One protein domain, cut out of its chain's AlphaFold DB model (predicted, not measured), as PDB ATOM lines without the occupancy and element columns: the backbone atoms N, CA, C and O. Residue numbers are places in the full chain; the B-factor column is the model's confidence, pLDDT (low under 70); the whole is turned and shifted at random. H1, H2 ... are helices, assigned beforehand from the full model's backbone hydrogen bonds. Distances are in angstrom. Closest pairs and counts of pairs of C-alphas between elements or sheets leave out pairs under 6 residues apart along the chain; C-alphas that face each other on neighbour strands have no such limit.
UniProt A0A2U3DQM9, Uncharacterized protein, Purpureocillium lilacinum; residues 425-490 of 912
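This is residues 425 to 490 of the 912 residues of an uncharacterized protein of Purpureocillium lilacinum (UniProt A0A2U3DQM9). A thin rod, in which the printed part runs out along one side and folds back along the other as one long straight helix, H4. The outgoing side is made of a small helix H1, a thin link, the short turn H2 and the small helix H3; H2 and H3 pack on H4 at two places along it, while at the rod's other end H1 and the last helix, H5, pack on each other, nearly crosswise. The printed part has 66 residues with five named helices, in the order H1, H2, H3, H4, H5, and no named strand; its class is all helix, with helices holding each of the 49 residues in named elements. It is extended, with a radius of gyration of the C-alphas of 17.1 A and spans of 56 by 18 by 14 A.

H1, residues 426 to 434, touches H5, residues 485 to 490, with 7 pairs of C-alphas within 8 A. The closest C-alphas of the two are those of Ser 430 and His 487, 5.2 A apart, and their lines stand about perpendicular, at 74 degrees. H2, residues 443 to 446, follows after a short link of 8 residues, and H1 and H2 are apart. H2 touches H4, residues 458 to 481, and H4 touches H2 with residues 471 to 475 alone. The closest C-alphas here are those of Trp 443 and Ile 471, 6.4 A apart. H3, residues 450 to 455, comes after a tight link of 3 residues and is apart from H2. H3 and H4 form a helical hairpin: they touch, with a shallow tilt of 19 degrees, and run opposite ways. The closest C-alphas of this pair are those of Leu 453 and Arg 461, 5.5 A apart, and H4 touches H3 with residues 461 to 465 alone. H4 and H5 meet only through their link. Also apart are H1 and H3, H1 and H4, H2 and H5, and H3 and H5. In H1, H3 and H5 every pair of O of residue i and N of residue i+4 is within hydrogen-bond range; in H4 19 of 20 are, and H2 is too short for such a pair.

H1 begins at Pro 426, whose C-alpha is at (2.115, 0.168, 57.416), and measures 12.5 A from first to last C-alpha. H2 measures 5.6 A from Trp 443 to Tyr 446, and H3 measures 8.7 A from Glu 450 to Ala 455. H4 is the longest helix, with 24 residues and 34.5 A from first to last C-alpha. It begins with C-alpha 458 at (-4.630, -47.460, 36.084) and ends with C-alpha 481 at (-1.573, -15.972, 49.851), the y value rising along the way. H5 measures 8.6 A and ends with C-alpha 490 at (3.539, -4.138, 50.335).

The two C-alphas farthest apart are those of Gly 425 and Lys 457, 56.5 A, while the first and last printed C-alphas, those of Gly 425 and Leu 490, are 12.2 A apart. The printed part has no cut and no long link; the links H2 to H3, H3 to H4 and H4 to H5 are tight, and H1 to H2 is short. The mean pLDDT of the printed part is 81.9. In this predicted model nine of the printed residues have a pLDDT under 70, namely residues 425 to 428 and residues 436 to 440. The mean is 69 for H1, 77 for H5 and 89 for H3.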
ATOM      1  N   GLY A 425      -0.557   2.823  60.561       64.44
ATOM      2  CA  GLY A 425       0.778   2.252  60.378       64.44
ATOM      3  C   GLY A 425       0.815   1.216  59.240       64.44
ATOM      4  O   GLY A 425      -0.230   0.663  58.876       64.44
ATOM      5  N   PRO A 426       1.995   0.934  58.658       60.16
ATOM      6  CA  PRO A 426       2.115   0.168  57.416       60.16
ATOM      7  C   PRO A 426       1.397  -1.191  57.465       60.16
ATOM      8  O   PRO A 426       0.607  -1.482  56.567       60.16
ATOM      9  N   GLN A 427       1.535  -1.958  58.555       60.81
ATOM     10  CA  GLN A 427       0.857  -3.255  58.711       60.81
ATOM     11  C   GLN A 427      -0.681  -3.150  58.666       60.81
ATOM     12  O   GLN A 427      -1.362  -4.065  58.204       60.81
ATOM     13  N   VAL A 428      -1.252  -2.030  59.126       67.69
ATOM     14  CA  VAL A 428      -2.703  -1.783  59.074       67.69
ATOM     15  C   VAL A 428      -3.126  -1.348  57.666       67.69
ATOM     16  O   VAL A 428      -4.214  -1.696  57.208       67.69
ATOM     17  N   ARG A 429      -2.261  -0.633  56.934       71.81
ATOM     18  CA  ARG A 429      -2.512  -0.237  55.539       71.81
ATOM     19  C   ARG A 429      -2.589  -1.446  54.608       71.81
ATOM     20  O   ARG A 429      -3.552  -1.532  53.851       71.81
ATOM     21  N   SER A 430      -1.630  -2.373  54.647       74.44
ATOM     22  CA  SER A 430      -1.661  -3.564  53.779       74.44
ATOM     23  C   SER A 430      -2.872  -4.457  54.078       74.44
ATOM     24  O   SER A 430      -3.575  -4.849  53.148       74.44
ATOM     25  N   MET A 431      -3.211  -4.664  55.355       72.50
ATOM     26  CA  MET A 431      -4.409  -5.417  55.759       72.50
ATOM     27  C   MET A 431      -5.736  -4.717  55.392       72.50
ATOM     28  O   MET A 431      -6.738  -5.392  55.163       72.50
ATOM     29  N   ASN A 432      -5.759  -3.385  55.255       73.62
ATOM     30  CA  ASN A 432      -6.908  -2.646  54.709       73.62
ATOM     31  C   ASN A 432      -6.986  -2.674  53.168       73.62
ATOM     32  O   ASN A 432      -8.074  -2.512  52.621       73.62
ATOM     33  N   LEU A 433      -5.861  -2.859  52.465       72.81
ATOM     34  CA  LEU A 433      -5.802  -2.917  50.996       72.81
ATOM     35  C   LEU A 433      -6.104  -4.318  50.445       72.81
ATOM     36  O   LEU A 433      -6.827  -4.441  49.459       72.81
ATOM     37  N   ILE A 434      -5.561  -5.361  51.076       71.50
ATOM     38  CA  ILE A 434      -5.837  -6.768  50.738       71.50
ATOM     39  C   ILE A 434      -7.178  -7.211  51.350       71.50
ATOM     40  O   ILE A 434      -7.916  -7.997  50.752       71.50
ATOM     41  N   GLY A 435      -7.517  -6.680  52.529       72.81
ATOM     42  CA  GLY A 435      -8.579  -7.213  53.374       72.81
ATOM     43  C   GLY A 435      -8.147  -8.504  54.073       72.81
ATOM     44  O   GLY A 435      -7.008  -8.952  53.962       72.81
ATOM     45  N   LYS A 436      -9.076  -9.141  54.790       69.69
ATOM     46  CA  LYS A 436      -8.844 -10.498  55.302       69.69
ATOM     47  C   LYS A 436      -8.971 -11.486  54.149       69.69
ATOM     48  O   LYS A 436     -10.038 -11.557  53.532       69.69
ATOM     49  N   SER A 437      -7.922 -12.261  53.895       65.44
ATOM     50  CA  SER A 437      -8.037 -13.429  53.031       65.44
ATOM     51  C   SER A 437      -9.065 -14.406  53.620       65.44
ATOM     52  O   SER A 437      -9.300 -14.475  54.831       65.44
ATOM     53  N   ASN A 438      -9.784 -15.087  52.735       67.50
ATOM     54  CA  ASN A 438     -10.833 -16.030  53.094       67.50
ATOM     55  C   ASN A 438     -10.803 -17.148  52.047       67.50
ATOM     56  O   ASN A 438     -11.030 -16.837  50.868       67.50
ATOM     57  N   PRO A 439     -10.523 -18.411  52.423       66.50
ATOM     58  CA  PRO A 439     -10.379 -19.511  51.477       66.50
ATOM     59  C   PRO A 439     -11.700 -19.767  50.741       66.50
ATOM     60  O   PRO A 439     -12.610 -20.449  51.220       66.50
ATOM     61  N   ARG A 440     -11.808 -19.198  49.532       68.62
ATOM     62  CA  ARG A 440     -13.005 -19.268  48.672       68.62
ATOM     63  C   ARG A 440     -13.341 -20.691  48.230       68.62
ATOM     64  O   ARG A 440     -14.471 -20.943  47.811       68.62
ATOM     65  N   TYR A 441     -12.378 -21.607  48.296       78.12
ATOM     66  CA  TYR A 441     -12.524 -22.990  47.876       78.12
ATOM     67  C   TYR A 441     -11.928 -23.936  48.920       78.12
ATOM     68  O   TYR A 441     -10.926 -23.627  49.553       78.12
ATOM     69  N   ARG A 442     -12.553 -25.103  49.109       85.31
ATOM     70  CA  ARG A 442     -12.074 -26.144  50.031       85.31
ATOM     71  C   ARG A 442     -11.547 -27.324  49.232       85.31
ATOM     72  O   ARG A 442     -12.262 -28.296  48.986       85.31
ATOM     73  N   TRP A 443     -10.297 -27.181  48.806       82.94
ATOM     74  CA  TRP A 443      -9.559 -28.138  47.985       82.94
ATOM     75  C   TRP A 443      -9.523 -29.556  48.568       82.94
ATOM     76  O   TRP A 443      -9.681 -30.521  47.825       82.94
ATOM     77  N   GLU A 444      -9.440 -29.669  49.897       84.50
ATOM     78  CA  GLU A 444      -9.498 -30.919  50.673       84.50
ATOM     79  C   GLU A 444     -10.642 -31.856  50.246       84.50
ATOM     80  O   GLU A 444     -10.486 -33.072  50.247       84.50
ATOM     81  N   ARG A 445     -11.792 -31.302  49.827       86.69
ATOM     82  CA  ARG A 445     -12.969 -32.075  49.393       86.69
ATOM     83  C   ARG A 445     -12.729 -32.890  48.114       86.69
ATOM     84  O   ARG A 445     -13.475 -33.831  47.846       86.69
ATOM     85  N   TYR A 446     -11.745 -32.499  47.312       87.88
ATOM     86  CA  TYR A 446     -11.436 -33.082  46.005       87.88
ATOM     87  C   TYR A 446     -10.158 -33.930  46.027       87.88
ATOM     88  O   TYR A 446      -9.886 -34.633  45.055       87.88
ATOM     89  N   TRP A 447      -9.408 -33.891  47.133       90.44
ATOM     90  CA  TRP A 447      -8.227 -34.719  47.352       90.44
ATOM     91  C   TRP A 447      -8.598 -36.204  47.437       90.44
ATOM     92  O   TRP A 447      -9.588 -36.569  48.076       90.44
ATOM     93  N   LYS A 448      -7.774 -37.072  46.843       92.31
ATOM     94  CA  LYS A 448      -7.874 -38.530  46.996       92.31
ATOM     95  C   LYS A 448      -6.711 -39.092  47.800       92.31
ATOM     96  O   LYS A 448      -5.565 -38.737  47.565       92.31
ATOM     97  N   GLN A 449      -7.007 -39.956  48.768       91.00
ATOM     98  CA  GLN A 449      -5.969 -40.641  49.543       91.00
ATOM     99  C   GLN A 449      -5.322 -41.753  48.708       91.00
ATOM    100  O   GLN A 449      -5.951 -42.283  47.790       91.00
ATOM    101  N   GLU A 450      -4.075 -42.107  49.028       89.12
ATOM    102  CA  GLU A 450      -3.313 -43.124  48.286       89.12
ATOM    103  C   GLU A 450      -4.039 -44.479  48.276       89.12
ATOM    104  O   GLU A 450      -4.163 -45.112  47.233       89.12
ATOM    105  N   ASP A 451      -4.660 -44.854  49.394       88.25
ATOM    106  CA  ASP A 451      -5.468 -46.071  49.529       88.25
ATOM    107  C   ASP A 451      -6.658 -46.114  48.535       88.25
ATOM    108  O   ASP A 451      -7.015 -47.173  48.013       88.25
ATOM    109  N   GLU A 452      -7.262 -44.958  48.215       88.00
ATOM    110  CA  GLU A 452      -8.301 -44.856  47.178       88.00
ATOM    111  C   GLU A 452      -7.709 -44.912  45.760       88.00
ATOM    112  O   GLU A 452      -8.325 -45.470  44.848       88.00
ATOM    113  N   LEU A 453      -6.514 -44.347  45.556       88.81
ATOM    114  CA  LEU A 453      -5.780 -44.411  44.291       88.81
ATOM    115  C   LEU A 453      -5.372 -45.854  43.964       88.81
ATOM    116  O   LEU A 453      -5.586 -46.310  42.835       88.81
ATOM    117  N   GLU A 454      -4.874 -46.608  44.947       88.19
ATOM    118  CA  GLU A 454      -4.528 -48.021  44.792       88.19
ATOM    119  C   GLU A 454      -5.735 -48.881  44.386       88.19
ATOM    120  O   GLU A 454      -5.610 -49.736  43.503       88.19
ATOM    121  N   ALA A 455      -6.923 -48.596  44.927       92.81
ATOM    122  CA  ALA A 455      -8.168 -49.267  44.548       92.81
ATOM    123  C   ALA A 455      -8.649 -48.946  43.112       92.81
ATOM    124  O   ALA A 455      -9.456 -49.689  42.542       92.81
ATOM    125  N   MET A 456      -8.175 -47.856  42.492       91.19
ATOM    126  CA  MET A 456      -8.621 -47.419  41.165       91.19
ATOM    127  C   MET A 456      -7.826 -48.034  40.000       91.19
ATOM    128  O   MET A 456      -6.616 -48.272  40.057       91.19
ATOM    129  N   LYS A 457      -8.530 -48.251  38.876       91.69
ATOM    130  CA  LYS A 457      -7.958 -48.737  37.608       91.69
ATOM    131  C   LYS A 457      -6.918 -47.747  37.071       91.69
ATOM    132  O   LYS A 457      -7.193 -46.553  37.022       91.69
ATOM    133  N   LYS A 458      -5.792 -48.250  36.549       87.62
ATOM    134  CA  LYS A 458      -4.630 -47.460  36.084       87.62
ATOM    135  C   LYS A 458      -4.940 -46.128  35.357       87.62
ATOM    136  O   LYS A 458      -4.471 -45.113  35.853       87.62
ATOM    137  N   PRO A 459      -5.750 -46.057  34.276       84.19
ATOM    138  CA  PRO A 459      -6.003 -44.781  33.587       84.19
ATOM    139  C   PRO A 459      -6.867 -43.790  34.389       84.19
ATOM    140  O   PRO A 459      -6.866 -42.599  34.100       84.19
ATOM    141  N   LEU A 460      -7.621 -44.269  35.386       87.81
ATOM    142  CA  LEU A 460      -8.352 -43.421  36.330       87.81
ATOM    143  C   LEU A 460      -7.425 -42.952  37.462       87.81
ATOM    144  O   LEU A 460      -7.536 -41.814  37.908       87.81
ATOM    145  N   ARG A 461      -6.479 -43.805  37.879       91.62
ATOM    146  CA  ARG A 461      -5.434 -43.459  38.847       91.62
ATOM    147  C   ARG A 461      -4.529 -42.348  38.313       91.62
ATOM    148  O   ARG A 461      -4.455 -41.313  38.952       91.62
ATOM    149  N   GLU A 462      -3.991 -42.492  37.099       90.06
ATOM    150  CA  GLU A 462      -3.161 -41.471  36.422       90.06
ATOM    151  C   GLU A 462      -3.855 -40.091  36.334       90.06
ATOM    152  O   GLU A 462      -3.207 -39.045  36.379       90.06
ATOM    153  N   TYR A 463      -5.191 -40.069  36.241       91.31
ATOM    154  CA  TYR A 463      -5.980 -38.835  36.280       91.31
ATOM    155  C   TYR A 463      -6.065 -38.230  37.690       91.31
ATOM    156  O   TYR A 463      -5.884 -37.020  37.845       91.31
ATOM    157  N   TYR A 464      -6.331 -39.040  38.720       93.31
ATOM    158  CA  TYR A 464      -6.422 -38.554  40.100       93.31
ATOM    159  C   TYR A 464      -5.054 -38.252  40.731       93.31
ATOM    160  O   TYR A 464      -4.974 -37.296  41.491       93.31
ATOM    161  N   GLU A 465      -3.980 -38.957  40.356       92.69
ATOM    162  CA  GLU A 465      -2.583 -38.614  40.679       92.69
ATOM    163  C   GLU A 465      -2.282 -37.176  40.225       92.69
ATOM    164  O   GLU A 465      -2.030 -36.298  41.050       92.69
ATOM    165  N   ARG A 466      -2.454 -36.885  38.925       90.94
ATOM    166  CA  ARG A 466      -2.282 -35.533  38.364       90.94
ATOM    167  C   ARG A 466      -3.239 -34.500  38.977       90.94
ATOM    168  O   ARG A 466      -2.901 -33.321  39.078       90.94
ATOM    169  N   THR A 467      -4.448 -34.911  39.362       90.94
ATOM    170  CA  THR A 467      -5.420 -34.013  40.009       90.94
ATOM    171  C   THR A 467      -4.983 -33.658  41.431       90.94
ATOM    172  O   THR A 467      -5.050 -32.489  41.798       90.94
ATOM    173  N   ASN A 468      -4.463 -34.618  42.199       93.75
ATOM    174  CA  ASN A 468      -3.863 -34.380  43.510       93.75
ATOM    175  C   ASN A 468      -2.620 -33.486  43.404       93.75
ATOM    176  O   ASN A 468      -2.525 -32.522  44.154       93.75
ATOM    177  N   GLU A 469      -1.707 -33.723  42.454       93.06
ATOM    178  CA  GLU A 469      -0.541 -32.847  42.231       93.06
ATOM    179  C   GLU A 469      -0.956 -31.382  42.006       93.06
ATOM    180  O   GLU A 469      -0.386 -30.464  42.600       93.06
ATOM    181  N   LEU A 470      -1.986 -31.154  41.183       90.44
ATOM    182  CA  LEU A 470      -2.546 -29.821  40.947       90.44
ATOM    183  C   LEU A 470      -3.212 -29.248  42.206       90.44
ATOM    184  O   LEU A 470      -3.003 -28.080  42.523       90.44
ATOM    185  N   ILE A 471      -3.974 -30.052  42.952       91.00
ATOM    186  CA  ILE A 471      -4.572 -29.622  44.223       91.00
ATOM    187  C   ILE A 471      -3.488 -29.239  45.241       91.00
ATOM    188  O   ILE A 471      -3.629 -28.219  45.909       91.00
ATOM    189  N   GLN A 472      -2.390 -29.991  45.330       90.56
ATOM    190  CA  GLN A 472      -1.271 -29.686  46.222       90.56
ATOM    191  C   GLN A 472      -0.629 -28.339  45.867       90.56
ATOM    192  O   GLN A 472      -0.309 -27.554  46.759       90.56
ATOM    193  N   GLN A 473      -0.494 -28.040  44.570       88.38
ATOM    194  CA  GLN A 473      -0.021 -26.739  44.091       88.38
ATOM    195  C   GLN A 473      -1.000 -25.611  44.448       88.38
ATOM    196  O   GLN A 473      -0.560 -24.576  44.942       88.38
ATOM    197  N   TYR A 474      -2.315 -25.805  44.282       87.12
ATOM    198  CA  TYR A 474      -3.311 -24.802  44.685       87.12
ATOM    199  C   TYR A 474      -3.359 -24.588  46.204       87.12
ATOM    200  O   TYR A 474      -3.387 -23.444  46.643       87.12
ATOM    201  N   MET A 475      -3.279 -25.646  47.015       85.62
ATOM    202  CA  MET A 475      -3.205 -25.531  48.479       85.62
ATOM    203  C   MET A 475      -1.924 -24.825  48.942       85.62
ATOM    204  O   MET A 475      -1.968 -24.053  49.896       85.62
ATOM    205  N   TYR A 476      -0.793 -25.038  48.259       86.50
ATOM    206  CA  TYR A 476       0.442 -24.295  48.518       86.50
ATOM    207  C   TYR A 476       0.315 -22.810  48.137       86.50
ATOM    208  O   TYR A 476       0.757 -21.950  48.893       86.50
ATOM    209  N   ILE A 477      -0.318 -22.497  46.999       84.94
ATOM    210  CA  ILE A 477      -0.577 -21.114  46.569       84.94
ATOM    211  C   ILE A 477      -1.508 -20.405  47.557       84.94
ATOM    212  O   ILE A 477      -1.179 -19.307  47.997       84.94
ATOM    213  N   ASP A 478      -2.616 -21.030  47.959       83.06
ATOM    214  CA  ASP A 478      -3.543 -20.455  48.942       83.06
ATOM    215  C   ASP A 478      -2.845 -20.250  50.299       83.06
ATOM    216  O   ASP A 478      -2.931 -19.167  50.868       83.06
ATOM    217  N   CYS A 479      -2.039 -21.213  50.768       82.56
ATOM    218  CA  CYS A 479      -1.229 -21.066  51.985       82.56
ATOM    219  C   CYS A 479      -0.185 -19.932  51.898       82.56
ATOM    220  O   CYS A 479       0.160 -19.328  52.913       82.56
ATOM    221  N   LEU A 480       0.337 -19.638  50.702       81.38
ATOM    222  CA  LEU A 480       1.265 -18.528  50.464       81.38
ATOM    223  C   LEU A 480       0.520 -17.182  50.418       81.38
ATOM    224  O   LEU A 480       1.025 -16.190  50.941       81.38
ATOM    225  N   LEU A 481      -0.694 -17.149  49.861       77.12
ATOM    226  CA  LEU A 481      -1.573 -15.972  49.851       77.12
ATOM    227  C   LEU A 481      -2.151 -15.643  51.241       77.12
ATOM    228  O   LEU A 481      -2.321 -14.467  51.552       77.12
ATOM    229  N   ASP A 482      -2.401 -16.658  52.073       74.94
ATOM    230  CA  ASP A 482      -2.820 -16.530  53.479       74.94
ATOM    231  C   ASP A 482      -1.648 -16.216  54.439       74.94
ATOM    232  O   ASP A 482      -1.863 -15.974  55.628       74.94
ATOM    233  N   SER A 483      -0.401 -16.211  53.951       81.06
ATOM    234  CA  SER A 483       0.776 -15.842  54.752       81.06
ATOM    235  C   SER A 483       0.899 -14.321  54.956       81.06
ATOM    236  O   SER A 483       0.208 -13.523  54.320       81.06
ATOM    237  N   SER A 484       1.820 -13.881  55.821       76.62
ATOM    238  CA  SER A 484       2.118 -12.448  55.960       76.62
ATOM    239  C   SER A 484       2.878 -11.872  54.757       76.62
ATOM    240  O   SER A 484       2.813 -10.668  54.533       76.62
ATOM    241  N   ILE A 485       3.518 -12.708  53.927       81.31
ATOM    242  CA  ILE A 485       4.440 -12.286  52.857       81.31
ATOM    243  C   ILE A 485       3.829 -11.225  51.912       81.31
ATOM    244  O   ILE A 485       4.501 -10.225  51.655       81.31
ATOM    245  N   PRO A 486       2.570 -11.330  51.428       74.94
ATOM    246  CA  PRO A 486       1.964 -10.282  50.597       74.94
ATOM    247  C   PRO A 486       1.728  -8.959  51.344       74.94
ATOM    248  O   PRO A 486       1.746  -7.894  50.731       74.94
ATOM    249  N   HIS A 487       1.508  -9.014  52.659       76.38
ATOM    250  CA  HIS A 487       1.342  -7.835  53.508       76.38
ATOM    251  C   HIS A 487       2.692  -7.164  53.781       76.38
ATOM    252  O   HIS A 487       2.800  -5.944  53.683       76.38
ATOM    253  N   ASP A 488       3.722  -7.963  54.062       77.56
ATOM    254  CA  ASP A 488       5.078  -7.498  54.354       77.56
ATOM    255  C   ASP A 488       5.741  -6.880  53.112       77.56
ATOM    256  O   ASP A 488       6.232  -5.754  53.184       77.56
ATOM    257  N   LEU A 489       5.630  -7.523  51.940       78.69
ATOM    258  CA  LEU A 489       6.130  -6.987  50.664       78.69
ATOM    259  C   LEU A 489       5.491  -5.640  50.283       78.69
ATOM    260  O   LEU A 489       6.168  -4.769  49.741       78.69
ATOM    261  N   LEU A 490       4.198  -5.432  50.570       72.19
ATOM    262  CA  LEU A 490       3.539  -4.138  50.335       72.19
ATOM    263  C   LEU A 490       4.019  -3.041  51.295       72.19
ATOM    264  O   LEU A 490       4.006  -1.863  50.929       72.19
TER     265      LEU A 490